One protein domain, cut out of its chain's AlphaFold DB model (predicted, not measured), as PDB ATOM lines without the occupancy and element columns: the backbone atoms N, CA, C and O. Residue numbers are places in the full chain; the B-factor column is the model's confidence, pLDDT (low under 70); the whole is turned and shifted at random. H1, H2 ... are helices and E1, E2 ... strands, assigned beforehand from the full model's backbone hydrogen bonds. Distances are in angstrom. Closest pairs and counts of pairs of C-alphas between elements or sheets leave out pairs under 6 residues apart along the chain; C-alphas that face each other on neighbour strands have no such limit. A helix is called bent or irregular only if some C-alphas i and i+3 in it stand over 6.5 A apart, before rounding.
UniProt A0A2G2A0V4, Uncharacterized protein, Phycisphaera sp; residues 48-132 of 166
ATOM      1  N   ALA A  48      25.807 -42.526  30.192       69.56
ATOM      2  CA  ALA A  48      25.773 -41.408  31.123       69.56
ATOM      3  C   ALA A  48      25.421 -41.855  32.545       69.56
ATOM      4  O   ALA A  48      25.693 -41.105  33.473       69.56
ATOM      5  N   GLY A  49      24.799 -43.033  32.695       76.50
ATOM      6  CA  GLY A  49      24.434 -43.644  33.969       76.50
ATOM      7  C   GLY A  49      23.246 -44.595  33.852       76.50
ATOM      8  O   GLY A  49      22.726 -44.851  32.767       76.50
ATOM      9  N   THR A  50      22.804 -45.131  34.984       77.00
ATOM     10  CA  THR A  50      21.602 -45.962  35.086       77.00
ATOM     11  C   THR A  50      20.543 -45.244  35.923       77.00
ATOM     12  O   THR A  50      20.814 -44.811  37.041       77.00
ATOM     13  N   LEU A  51      19.325 -45.161  35.394       82.06
ATOM     14  CA  LEU A  51      18.121 -44.723  36.092       82.06
ATOM     15  C   LEU A  51      17.297 -45.944  36.485       82.06
ATOM     16  O   LEU A  51      17.037 -46.806  35.651       82.06
ATOM     17  N   ILE A  52      16.854 -46.009  37.730       80.25
ATOM     18  CA  ILE A  52      15.929 -47.036  38.199       80.25
ATOM     19  C   ILE A  52      14.613 -46.344  38.532       80.25
ATOM     20  O   ILE A  52      14.614 -45.376  39.287       80.25
ATOM     21  N   VAL A  53      13.511 -46.825  37.958       79.00
ATOM     22  CA  VAL A  53      12.150 -46.340  38.223       79.00
ATOM     23  C   VAL A  53      11.298 -47.520  38.664       79.00
ATOM     24  O   VAL A  53      11.104 -48.452  37.886       79.00
ATOM     25  N   ASP A  54      10.797 -47.501  39.898       82.50
ATOM     26  CA  ASP A  54       9.969 -48.577  40.464       82.50
ATOM     27  C   ASP A  54      10.616 -49.974  40.339       82.50
ATOM     28  O   ASP A  54       9.956 -50.978  40.084       82.50
ATOM     29  N   GLY A  55      11.945 -50.038  40.472       77.25
ATOM     30  CA  GLY A  55      12.731 -51.267  40.306       77.25
ATOM     31  C   GLY A  55      13.108 -51.604  38.857       77.25
ATOM     32  O   GLY A  55      13.991 -52.432  38.644       77.25
ATOM     33  N   ASN A  56      12.532 -50.927  37.860       73.44
ATOM     34  CA  ASN A  56      12.887 -51.114  36.454       73.44
ATOM     35  C   ASN A  56      14.127 -50.300  36.087       73.44
ATOM     36  O   ASN A  56      14.195 -49.099  36.348       73.44
ATOM     37  N   ARG A  57      15.099 -50.955  35.451       76.50
ATOM     38  CA  ARG A  57      16.392 -50.368  35.095       76.50
ATOM     39  C   ARG A  57      16.382 -49.790  33.677       76.50
ATOM     40  O   ARG A  57      16.073 -50.495  32.723       76.50
ATOM     41  N   TYR A  58      16.839 -48.550  33.534       76.69
ATOM     42  CA  TYR A  58      16.976 -47.827  32.270       76.69
ATOM     43  C   TYR A  58      18.399 -47.279  32.123       76.69
ATOM     44  O   TYR A  58      18.914 -46.601  33.010       76.69
ATOM     45  N   VAL A  59      19.048 -47.560  30.993       77.69
ATOM     46  CA  VAL A  59      20.390 -47.037  30.697       77.69
ATOM     47  C   VAL A  59      20.263 -45.677  30.024       77.69
ATOM     48  O   VAL A  59      19.657 -45.559  28.959       77.69
ATOM     49  N   LEU A  60      20.862 -44.658  30.634       75.88
ATOM     50  CA  LEU A  60      20.912 -43.309  30.096       75.88
ATOM     51  C   LEU A  60      22.132 -43.181  29.175       75.88
ATOM     52  O   LEU A  60      23.259 -43.468  29.578       75.88
ATOM     53  N   LYS A  61      21.923 -42.767  27.926       70.69
ATOM     54  CA  LYS A  61      22.948 -42.677  26.879       70.69
ATOM     55  C   LYS A  61      23.138 -41.232  26.425       70.69
ATOM     56  O   LYS A  61      22.211 -40.610  25.929       70.69
ATOM     57  N   GLY A  62      24.360 -40.716  26.481       64.38
ATOM     58  CA  GLY A  62      24.647 -39.382  25.955       64.38
ATOM     59  C   GLY A  62      24.198 -38.229  26.864       64.38
ATOM     60  O   GLY A  62      23.264 -38.313  27.658       64.38
ATOM     61  N   ARG A  63      24.934 -37.118  26.764       62.38
ATOM     62  CA  ARG A  63      24.937 -36.059  27.783       62.38
ATOM     63  C   ARG A  63      23.865 -34.972  27.610       62.38
ATOM     64  O   ARG A  63      23.431 -34.354  28.581       62.38
ATOM     65  N   ARG A  64      23.439 -34.692  26.377       57.72
ATOM     66  CA  ARG A  64      22.539 -33.561  26.069       57.72
ATOM     67  C   ARG A  64      21.049 -33.921  26.105       57.72
ATOM     68  O   ARG A  64      20.211 -33.028  26.124       57.72
ATOM     69  N   THR A  65      20.712 -35.209  26.166       72.12
ATOM     70  CA  THR A  65      19.331 -35.720  26.066       72.12
ATOM     71  C   THR A  65      18.829 -36.365  27.361       72.12
ATOM     72  O   THR A  65      17.801 -37.041  27.360       72.12
ATOM     73  N   ILE A  66      19.502 -36.120  28.492       77.75
ATOM     74  CA  ILE A  66      19.219 -36.802  29.763       77.75
ATOM     75  C   ILE A  66      17.769 -36.611  30.237       77.75
ATOM     76  O   ILE A  66      17.120 -37.569  30.640       77.75
ATOM     77  N   ALA A  67      17.217 -35.398  30.114       80.25
ATOM     78  CA  ALA A  67      15.835 -35.110  30.498       80.25
ATOM     79  C   ALA A  67      14.829 -35.882  29.625       80.25
ATOM     80  O   ALA A  67      13.828 -36.382  30.137       80.25
ATOM     81  N   TYR A  68      15.118 -36.035  28.326       77.81
ATOM     82  CA  TYR A  68      14.316 -36.850  27.406       77.81
ATOM     83  C   TYR A  68      14.327 -38.318  27.798       77.81
ATOM     84  O   TYR A  68      13.273 -38.943  27.848       77.81
ATOM     85  N   GLN A  69      15.486 -38.850  28.160       81.56
ATOM     86  CA  GLN A  69      15.600 -40.251  28.553       81.56
ATOM     87  C   GLN A  69      14.947 -40.542  29.897       81.56
ATOM     88  O   GLN A  69      14.273 -41.557  30.035       81.56
ATOM     89  N   ILE A  70      15.067 -39.626  30.859       82.62
ATOM     90  CA  ILE A  70      14.346 -39.719  32.130       82.62
ATOM     91  C   ILE A  70      12.829 -39.689  31.879       82.62
ATOM     92  O   ILE A  70      12.102 -40.505  32.444       82.62
ATOM     93  N   ARG A  71      12.339 -38.797  31.003       82.94
ATOM     94  CA  ARG A  71      10.915 -38.754  30.622       82.94
ATOM     95  C   ARG A  71      10.456 -40.079  30.025       82.94
ATOM     96  O   ARG A  71       9.422 -40.587  30.440       82.94
ATOM     97  N   GLU A  72      11.190 -40.614  29.055       77.44
ATOM     98  CA  GLU A  72      10.814 -41.867  28.398       77.44
ATOM     99  C   GLU A  72      10.823 -43.041  29.376       77.44
ATOM    100  O   GLU A  72       9.844 -43.774  29.426       77.44
ATOM    101  N   ALA A  73      11.829 -43.151  30.246       80.94
ATOM    102  CA  ALA A  73      11.860 -44.170  31.296       80.94
ATOM    103  C   ALA A  73      10.623 -44.116  32.210       80.94
ATOM    104  O   ALA A  73      10.014 -45.139  32.516       80.94
ATOM    105  N   LEU A  74      10.200 -42.914  32.609       79.75
ATOM    106  CA  LEU A  74       8.991 -42.727  33.414       79.75
ATOM    107  C   LEU A  74       7.716 -43.092  32.650       79.75
ATOM    108  O   LEU A  74       6.809 -43.686  33.229       79.75
ATOM    109  N   ARG A  75       7.644 -42.779  31.353       77.69
ATOM    110  CA  ARG A  75       6.516 -43.188  30.501       77.69
ATOM    111  C   ARG A  75       6.463 -44.702  30.322       77.69
ATOM    112  O   ARG A  75       5.378 -45.265  30.420       77.69
ATOM    113  N   CYS A  76       7.607 -45.354  30.124       72.69
ATOM    114  CA  CYS A  76       7.716 -46.812  30.070       72.69
ATOM    115  C   CYS A  76       7.273 -47.467  31.384       72.69
ATOM    116  O   CYS A  76       6.624 -48.506  31.356       72.69
ATOM    117  N   ALA A  77       7.539 -46.827  32.525       74.12
ATOM    118  CA  ALA A  77       7.042 -47.254  33.833       74.12
ATOM    119  C   ALA A  77       5.547 -46.929  34.079       74.12
ATOM    120  O   ALA A  77       5.045 -47.153  35.177       74.12
ATOM    121  N   GLY A  78       4.821 -46.406  33.083       78.75
ATOM    122  CA  GLY A  78       3.379 -46.144  33.158       78.75
ATOM    123  C   GLY A  78       2.996 -44.766  33.707       78.75
ATOM    124  O   GLY A  78       1.815 -44.492  33.927       78.75
ATOM    125  N   TYR A  79       3.961 -43.866  33.912       81.31
ATOM    126  CA  TYR A  79       3.700 -42.535  34.448       81.31
ATOM    127  C   TYR A  79       3.431 -41.486  33.366       81.31
ATOM    128  O   TYR A  79       4.027 -41.465  32.287       81.31
ATOM    129  N   ARG A  80       2.576 -40.512  33.697       84.69
ATOM    130  CA  ARG A  80       2.350 -39.324  32.863       84.69
ATOM    131  C   ARG A  80       3.471 -38.308  33.090       84.69
ATOM    132  O   ARG A  80       3.365 -37.466  33.986       84.69
ATOM    133  N   ALA A  81       4.528 -38.398  32.280       83.81
ATOM    134  CA  ALA A  81       5.705 -37.530  32.345       83.81
ATOM    135  C   ALA A  81       5.807 -36.556  31.153       83.81
ATOM    136  O   ALA A  81       5.571 -36.935  30.006       83.81
ATOM    137  N   TYR A  82       6.208 -35.312  31.415       83.56
ATOM    138  CA  TYR A  82       6.427 -34.255  30.419       83.56
ATOM    139  C   TYR A  82       7.684 -33.447  30.744       83.56
ATOM    140  O   TYR A  82       8.120 -33.403  31.892       83.56
ATOM    141  N   ILE A  83       8.278 -32.808  29.734       81.69
ATOM    142  CA  ILE A  83       9.467 -31.964  29.906       81.69
ATOM    143  C   ILE A  83       9.074 -30.508  29.742       81.69
ATOM    144  O   ILE A  83       8.438 -30.145  28.757       81.69
ATOM    145  N   HIS A  84       9.493 -29.680  30.689       76.44
ATOM    146  CA  HIS A  84       9.343 -28.237  30.616       76.44
ATOM    147  C   HIS A  84      10.597 -27.567  31.180       76.44
ATOM    148  O   HIS A  84      11.021 -27.895  32.287       76.44
ATOM    149  N   ASN A  85      11.216 -26.659  30.418       72.19
ATOM    150  CA  ASN A  85      12.458 -25.961  30.791       72.19
ATOM    151  C   ASN A  85      13.574 -26.903  31.289       72.19
ATOM    152  O   ASN A  85      14.221 -26.637  32.298       72.19
ATOM    153  N   GLY A  86      13.751 -28.052  30.629       70.88
ATOM    154  CA  GLY A  86      14.743 -29.064  31.021       70.88
ATOM    155  C   GLY A  86      14.407 -29.860  32.288       70.88
ATOM    156  O   GLY A  86      15.176 -30.738  32.668       70.88
ATOM    157  N   CYS A  87      13.262 -29.597  32.921       78.12
ATOM    158  CA  CYS A  87      12.759 -30.336  34.073       78.12
ATOM    159  C   CYS A  87      11.777 -31.415  33.607       78.12
ATOM    160  O   CYS A  87      10.887 -31.135  32.801       78.12
ATOM    161  N   VAL A  88      11.886 -32.626  34.147       80.25
ATOM    162  CA  VAL A  88      10.915 -33.698  33.910       80.25
ATOM    163  C   VAL A  88       9.865 -33.642  35.000       80.25
ATOM    164  O   VAL A  88      10.178 -33.801  36.172       80.25
ATOM    165  N   THR A  89       8.615 -33.414  34.634       83.94
ATOM    166  CA  THR A  89       7.507 -33.391  35.584       83.94
ATOM    167  C   THR A  89       6.615 -34.599  35.376       83.94
ATOM    168  O   THR A  89       6.245 -34.920  34.251       83.94
ATOM    169  N   VAL A  90       6.240 -35.244  36.469       84.62
ATOM    170  CA  VAL A  90       5.403 -36.434  36.521       84.62
ATOM    171  C   VAL A  90       4.174 -36.120  37.346       84.62
ATOM    172  O   VAL A  90       4.287 -35.618  38.461       84.62
ATOM    173  N   ARG A  91       2.992 -36.420  36.813       83.94
ATOM    174  CA  ARG A  91       1.752 -36.403  37.595       83.94
ATOM    175  C   ARG A  91       1.449 -37.818  38.061       83.94
ATOM    176  O   ARG A  91       1.297 -38.713  37.233       83.94
ATOM    177  N   PHE A  92       1.328 -37.996  39.368       78.06
ATOM    178  CA  PHE A  92       0.952 -39.253  39.988       78.06
ATOM    179  C   PHE A  92      -0.166 -39.000  41.006       78.06
ATOM    180  O   PHE A  92      -0.035 -38.188  41.914       78.06
ATOM    181  N   ARG A  93      -1.313 -39.662  40.843       68.56
ATOM    182  CA  ARG A  93      -2.407 -39.618  41.823       68.56
ATOM    183  C   ARG A  93      -2.357 -40.920  42.619       68.56
ATOM    184  O   ARG A  93      -2.736 -41.957  42.095       68.56
ATOM    185  N   GLY A  94      -1.804 -40.872  43.831       70.31
ATOM    186  CA  GLY A  94      -1.797 -41.999  44.777       70.31
ATOM    187  C   GLY A  94      -0.560 -42.905  44.770       70.31
ATOM    188  O   GLY A  94      -0.300 -43.542  45.782       70.31
ATOM    189  N   ARG A  95       0.253 -42.932  43.701       75.12
ATOM    190  CA  ARG A  95       1.493 -43.735  43.656       75.12
ATOM    191  C   ARG A  95       2.692 -42.922  43.184       75.12
ATOM    192  O   ARG A  95       2.879 -42.733  41.986       75.12
ATOM    193  N   GLN A  96       3.499 -42.444  44.124       79.25
ATOM    194  CA  GLN A  96       4.731 -41.722  43.808       79.25
ATOM    195  C   GLN A  96       5.736 -42.645  43.097       79.25
ATOM    196  O   GLN A  96       5.914 -43.774  43.551       79.25
ATOM    197  N   PRO A  97       6.392 -42.199  42.008       81.12
ATOM    198  CA  PRO A  97       7.468 -42.971  41.397       81.12
ATOM    199  C   PRO A  97       8.672 -43.037  42.337       81.12
ATOM    200  O   PRO A  97       9.133 -41.997  42.818       81.12
ATOM    201  N   ASN A  98       9.208 -44.235  42.557       81.44
ATOM    202  CA  ASN A  98      10.485 -44.422  43.236       81.44
ATOM    203  C   ASN A  98      11.611 -44.332  42.205       81.44
ATOM    204  O   ASN A  98      11.643 -45.117  41.257       81.44
ATOM    205  N   ILE A  99      12.509 -43.359  42.364       82.69
ATOM    206  CA  ILE A  99      13.543 -43.063  41.374       82.69
ATOM    207  C   ILE A  99      14.913 -42.996  42.028       82.69
ATOM    208  O   ILE A  99      15.144 -42.169  42.911       82.69
ATOM    209  N   SER A 100      15.850 -43.774  41.495       79.12
ATOM    210  CA  SER A 100      17.261 -43.699  41.864       79.12
ATOM    211  C   SER A 100      18.165 -43.611  40.638       79.12
ATOM    212  O   SER A 100      17.833 -44.069  39.543       79.12
ATOM    213  N   LEU A 101      19.317 -42.971  40.821       78.62
ATOM    214  CA  LEU A 101      20.362 -42.849  39.813       78.62
ATOM    215  C   LEU A 101      21.631 -43.513  40.320       78.62
ATOM    216  O   LEU A 101      22.065 -43.259  41.440       78.62
ATOM    217  N   THR A 102      22.259 -44.313  39.470       74.06
ATOM    218  CA  THR A 102      23.511 -45.005  39.788       74.06
ATOM    219  C   THR A 102      24.516 -44.840  38.655       74.06
ATOM    220  O   THR A 102      24.148 -44.867  37.478       74.06
ATOM    221  N   GLY A 103      25.787 -44.624  39.016       69.12
ATOM    222  CA  GLY A 103      26.883 -44.442  38.057       69.12
ATOM    223  C   GLY A 103      26.648 -43.294  37.075       69.12
ATOM    224  O   GLY A 103      26.946 -43.444  35.895       69.12
ATOM    225  N   CYS A 104      26.019 -42.208  37.538       70.56
ATOM    226  CA  CYS A 104      25.554 -41.127  36.681       70.56
ATOM    227  C   CYS A 104      26.421 -39.871  36.821       70.56
ATOM    228  O   CYS A 104      26.635 -39.404  37.937       70.56
ATOM    229  N   ASP A 105      26.815 -39.264  35.697       72.00
ATOM    230  CA  ASP A 105      27.492 -37.947  35.644       72.00
ATOM    231  C   ASP A 105      26.559 -36.776  36.048       72.00
ATOM    232  O   ASP A 105      26.934 -35.596  36.021       72.00
ATOM    233  N   TYR A 106      25.302 -37.095  36.370       72.69
ATOM    234  CA  TYR A 106      24.239 -36.146  36.651       72.69
ATOM    235  C   TYR A 106      23.729 -36.294  38.073       72.69
ATOM    236  O   TYR A 106      23.443 -37.391  38.551       72.69
ATOM    237  N   ARG A 107      23.502 -35.147  38.705       76.12
ATOM    238  CA  ARG A 107      22.701 -35.032  39.917       76.12
ATOM    239  C   ARG A 107      21.264 -34.727  39.512       76.12
ATOM    240  O   ARG A 107      21.044 -33.875  38.660       76.12
ATOM    241  N   ILE A 108      20.279 -35.378  40.125       76.94
ATOM    242  CA  ILE A 108      18.872 -34.997  39.957       76.94
ATOM    243  C   ILE A 108      18.372 -34.384  41.257       76.94
ATOM    244  O   ILE A 108      18.385 -35.037  42.298       76.94
ATOM    245  N   GLU A 109      17.891 -33.147  41.187       79.06
ATOM    246  CA  GLU A 109      17.051 -32.593  42.243       79.06
ATOM    247  C   GLU A 109      15.620 -33.070  42.043       79.06
ATOM    248  O   GLU A 109      15.070 -32.997  40.941       79.06
ATOM    249  N   GLN A 110      15.020 -33.554  43.123       81.88
ATOM    250  CA  GLN A 110      13.650 -34.035  43.135       81.88
ATOM    251  C   GLN A 110      12.808 -33.084  43.981       81.88
ATOM    252  O   GLN A 110      13.163 -32.757  45.110       81.88
ATOM    253  N   THR A 111      11.684 -32.632  43.439       81.19
ATOM    254  CA  THR A 111      10.699 -31.835  44.174       81.19
ATOM    255  C   THR A 111       9.350 -32.520  44.068       81.19
ATOM    256  O   THR A 111       8.832 -32.698  42.967       81.19
ATOM    257  N   CYS A 112       8.780 -32.899  45.206       79.75
ATOM    258  CA  CYS A 112       7.473 -33.535  45.284       79.75
ATOM    259  C   CYS A 112       6.449 -32.552  45.865       79.75
ATOM    260  O   CYS A 112       6.709 -31.889  46.867       79.75
ATOM    261  N   THR A 113       5.294 -32.405  45.219       78.12
ATOM    262  CA  THR A 113       4.214 -31.518  45.674       78.12
ATOM    263  C   THR A 113       2.873 -32.046  45.180       78.12
ATOM    264  O   THR A 113       2.690 -32.151  43.972       78.12
ATOM    265  N   TYR A 114       1.938 -32.358  46.084       76.81
ATOM    266  CA  TYR A 114       0.531 -32.701  45.792       76.81
ATOM    267  C   TYR A 114       0.311 -33.534  44.510       76.81
ATOM    268  O   TYR A 114      -0.312 -33.083  43.547       76.81
ATOM    269  N   GLY A 115       0.855 -34.756  44.465       77.12
ATOM    270  CA  GLY A 115       0.691 -35.658  43.315       77.12
ATOM    271  C   GLY A 115       1.471 -35.247  42.059       77.12
ATOM    272  O   GLY A 115       1.154 -35.656  40.937       77.12
ATOM    273  N   ARG A 116       2.492 -34.406  42.224       79.94
ATOM    274  CA  ARG A 116       3.418 -33.992  41.173       79.94
ATOM    275  C   ARG A 116       4.853 -34.182  41.642       79.94
ATOM    276  O   ARG A 116       5.229 -33.694  42.701       79.94
ATOM    277  N   LEU A 117       5.658 -34.836  40.818       83.25
ATOM    278  CA  LEU A 117       7.098 -34.967  41.002       83.25
ATOM    279  C   LEU A 117       7.788 -34.183  39.896       83.25
ATOM    280  O   LEU A 117       7.498 -34.393  38.726       83.25
ATOM    281  N   THR A 118       8.720 -33.317  40.254       83.19
ATOM    282  CA  THR A 118       9.573 -32.595  39.316       83.19
ATOM    283  C   THR A 118      11.008 -33.053  39.516       83.19
ATOM    284  O   THR A 118      11.519 -33.020  40.631       83.19
ATOM    285  N   LEU A 119      11.658 -33.460  38.434       81.94
ATOM    286  CA  LEU A 119      13.045 -33.894  38.381       81.94
ATOM    287  C   LEU A 119      13.844 -32.875  37.581       81.94
ATOM    288  O   LEU A 119      13.532 -32.604  36.418       81.94
ATOM    289  N   ARG A 120      14.884 -32.319  38.192       82.75
ATOM    290  CA  ARG A 120      15.793 -31.377  37.542       82.75
ATOM    291  C   ARG A 120      17.182 -31.995  37.453       82.75
ATOM    292  O   ARG A 120      17.836 -32.132  38.485       82.75
ATOM    293  N   PRO A 121      17.626 -32.412  36.260       77.06
ATOM    294  CA  PRO A 121      18.978 -32.902  36.083       77.06
ATOM    295  C   PRO A 121      19.966 -31.727  36.038       77.06
ATOM    296  O   PRO A 121      19.771 -30.752  35.306       77.06
ATOM    297  N   TYR A 122      21.057 -31.868  36.777       74.12
ATOM    298  CA  TYR A 122      22.227 -30.999  36.779       74.12
ATOM    299  C   TYR A 122      23.447 -31.825  36.419       74.12
ATOM    300  O   TYR A 122      23.598 -32.966  36.859       74.12
ATOM    301  N   ARG A 123      24.332 -31.243  35.620       70.19
ATOM    302  CA  ARG A 123      25.624 -31.841  35.328       70.19
ATOM    303  C   ARG A 123      26.560 -31.579  36.500       70.19
ATOM    304  O   ARG A 123      26.656 -30.446  36.975       70.19
ATOM    305  N   ILE A 124      27.253 -32.619  36.950       64.38
ATOM    306  CA  ILE A 124      28.282 -32.488  37.980       64.38
ATOM    307  C   ILE A 124      29.551 -31.970  37.284       64.38
ATOM    308  O   ILE A 124      30.224 -32.705  36.563       64.38
ATOM    309  N   GLY A 125      29.815 -30.666  37.409       60.34
ATOM    310  CA  GLY A 125      31.069 -30.033  36.989       60.34
ATOM    311  C   GLY A 125      32.108 -30.035  38.115       60.34
ATOM    312  O   GLY A 125      31.768 -30.322  39.260       60.34
ATOM    313  N   ARG A 126      33.370 -29.701  37.795       51.03
ATOM    314  CA  ARG A 126      34.453 -29.612  38.796       51.03
ATOM    315  C   ARG A 126      34.176 -28.549  39.866       51.03
ATOM    316  O   ARG A 126      34.439 -28.815  41.028       51.03
ATOM    317  N   ASP A 127      33.564 -27.427  39.481       46.03
ATOM    318  CA  ASP A 127      33.401 -26.266  40.374       46.03
ATOM    319  C   ASP A 127      31.980 -25.670  40.386       46.03
ATOM    320  O   ASP A 127      31.667 -24.819  41.214       46.03
ATOM    321  N   TYR A 128      31.082 -26.129  39.503       50.31
ATOM    322  CA  TYR A 128      29.719 -25.598  39.390       50.31
ATOM    323  C   TYR A 128      28.699 -26.684  39.032       50.31
ATOM    324  O   TYR A 128      28.965 -27.576  38.222       50.31
ATOM    325  N   GLN A 129      27.505 -26.580  39.622       56.81
ATOM    326  CA  GLN A 129      26.325 -27.332  39.194       56.81
ATOM    327  C   GLN A 129      25.677 -26.581  38.030       56.81
ATOM    328  O   GLN A 129      25.077 -25.524  38.224       56.81
ATOM    329  N   GLU A 130      25.803 -27.109  36.815       57.00
ATOM    330  CA  GLU A 130      25.148 -26.519  35.649       57.00
ATOM    331  C   GLU A 130      23.831 -27.250  35.364       57.00
ATOM    332  O   GLU A 130      23.834 -28.483  35.246       57.00
ATOM    333  N   PRO A 131      22.693 -26.542  35.228       60.22
ATOM    334  CA  PRO A 131      21.478 -27.178  34.746       60.22
ATOM    335  C   PRO A 131      21.743 -27.721  33.342       60.22
ATOM    336  O   PRO A 131      22.332 -27.044  32.498       60.22
ATOM    337  N   VAL A 132      21.286 -28.945  33.071       58.47
ATOM    338  CA  VAL A 132      21.533 -29.601  31.770       58.47
ATOM    339  C   VAL A 132      20.876 -28.846  30.610       58.47
ATOM    340  O   VAL A 132      21.261 -29.006  29.455       58.47
TER     341      VAL A 132
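Overview. This is residues 48 to 132 of the 166 residues of an uncharacterized protein of Phycisphaera sp (UniProt A0A2G2A0V4). Two antiparallel sheets make a bent wall round one helix: the branched sheet E3 E4 E6 E7 E8 and the small sheet E2 E1 E5 come near each other along E5 and E6, and H1 sits between them, over one face of each. The long hairpin of E6 and E7 runs along the longest axis, with Gly 94 towards one end and the loop at Asp 127 at the other. The printed part has 85 residues, with eight named strands and one named helix in the order E1 E2 H1 E3 E4 E5 E6 E7 E8, and is mostly strand. It is compact, with a radius of gyration of the C-alphas of 12.1 A, yet elongated in outline, 39 by 23 by 16 A.

Along the chain. Begin with E7, residues 116 to 124, which runs 25.1 A from C-alpha 116 at (3.418, -33.992, 41.173) to C-alpha 124 at (28.282, -32.488, 37.980). Before it comes E6, residues 106 to 113, 22.4 A long; after it E8, residues 129 to 131, spans 6.6 A. The same sheet holds E3, residues 80 to 84, 13.3 A, and E4, residues 87 to 91, 13.1 A. Find C-alpha 48 at (25.773, -41.408, 31.123), where E1, residues 48 to 53, begins its 16.1 A; E2, residues 56 to 61, covers 16.3 A and E5, residues 99 to 102, 10.3 A. H1, residues 66 to 76, is 15.3 A long.

Arrangement. Look first at E7, which has E4 and E8 on one side and E6 on the other side. E6, E7 and E8 form a meander, each strand the antiparallel neighbour of the one before; N 109 and O 120 are 2.9 A apart, and N 123 and O 130 2.8 A. Across E4 and E7, N 90 and O 117 are 2.7 A apart; in the hairpin E3 and E4, N 82 and O 89 are 2.9 A apart. This sheet is strongly twisted. H1 is on it at a height over the sheet of 7.4 A, along the strands at 3 degrees to E4 on the local plane; the closest C-alphas of H1 and E4, Arg 71 and Val 88, are 6.0 A apart. H1 is also on the sheet E2 E1 E5, at a height of 8.8 A, making two layers, a helix on one face of a sheet; the C-alphas of Leu 60 in E2 and Gln 69 are its closest pair there, 6.3 A. In that sheet N 51 and O 58 are within hydrogen-bond range across E1 and E2 at 2.8 A, and N 52 and O 100 are within hydrogen-bond range across E1 and E5 at 2.8 A. In H1 every O i to N i+4 pair is within hydrogen-bond range.

Size, cuts and confidence. The two C-alphas farthest apart, Gly 94 and Asp 127, are 38.8 A apart. The printed part has no cut, and no link is long; the one from E4 to E5 is short, the others tight. Mean pLDDT of the printed part is 75.0, with 15 residues under 70, among them residues 124 to 132.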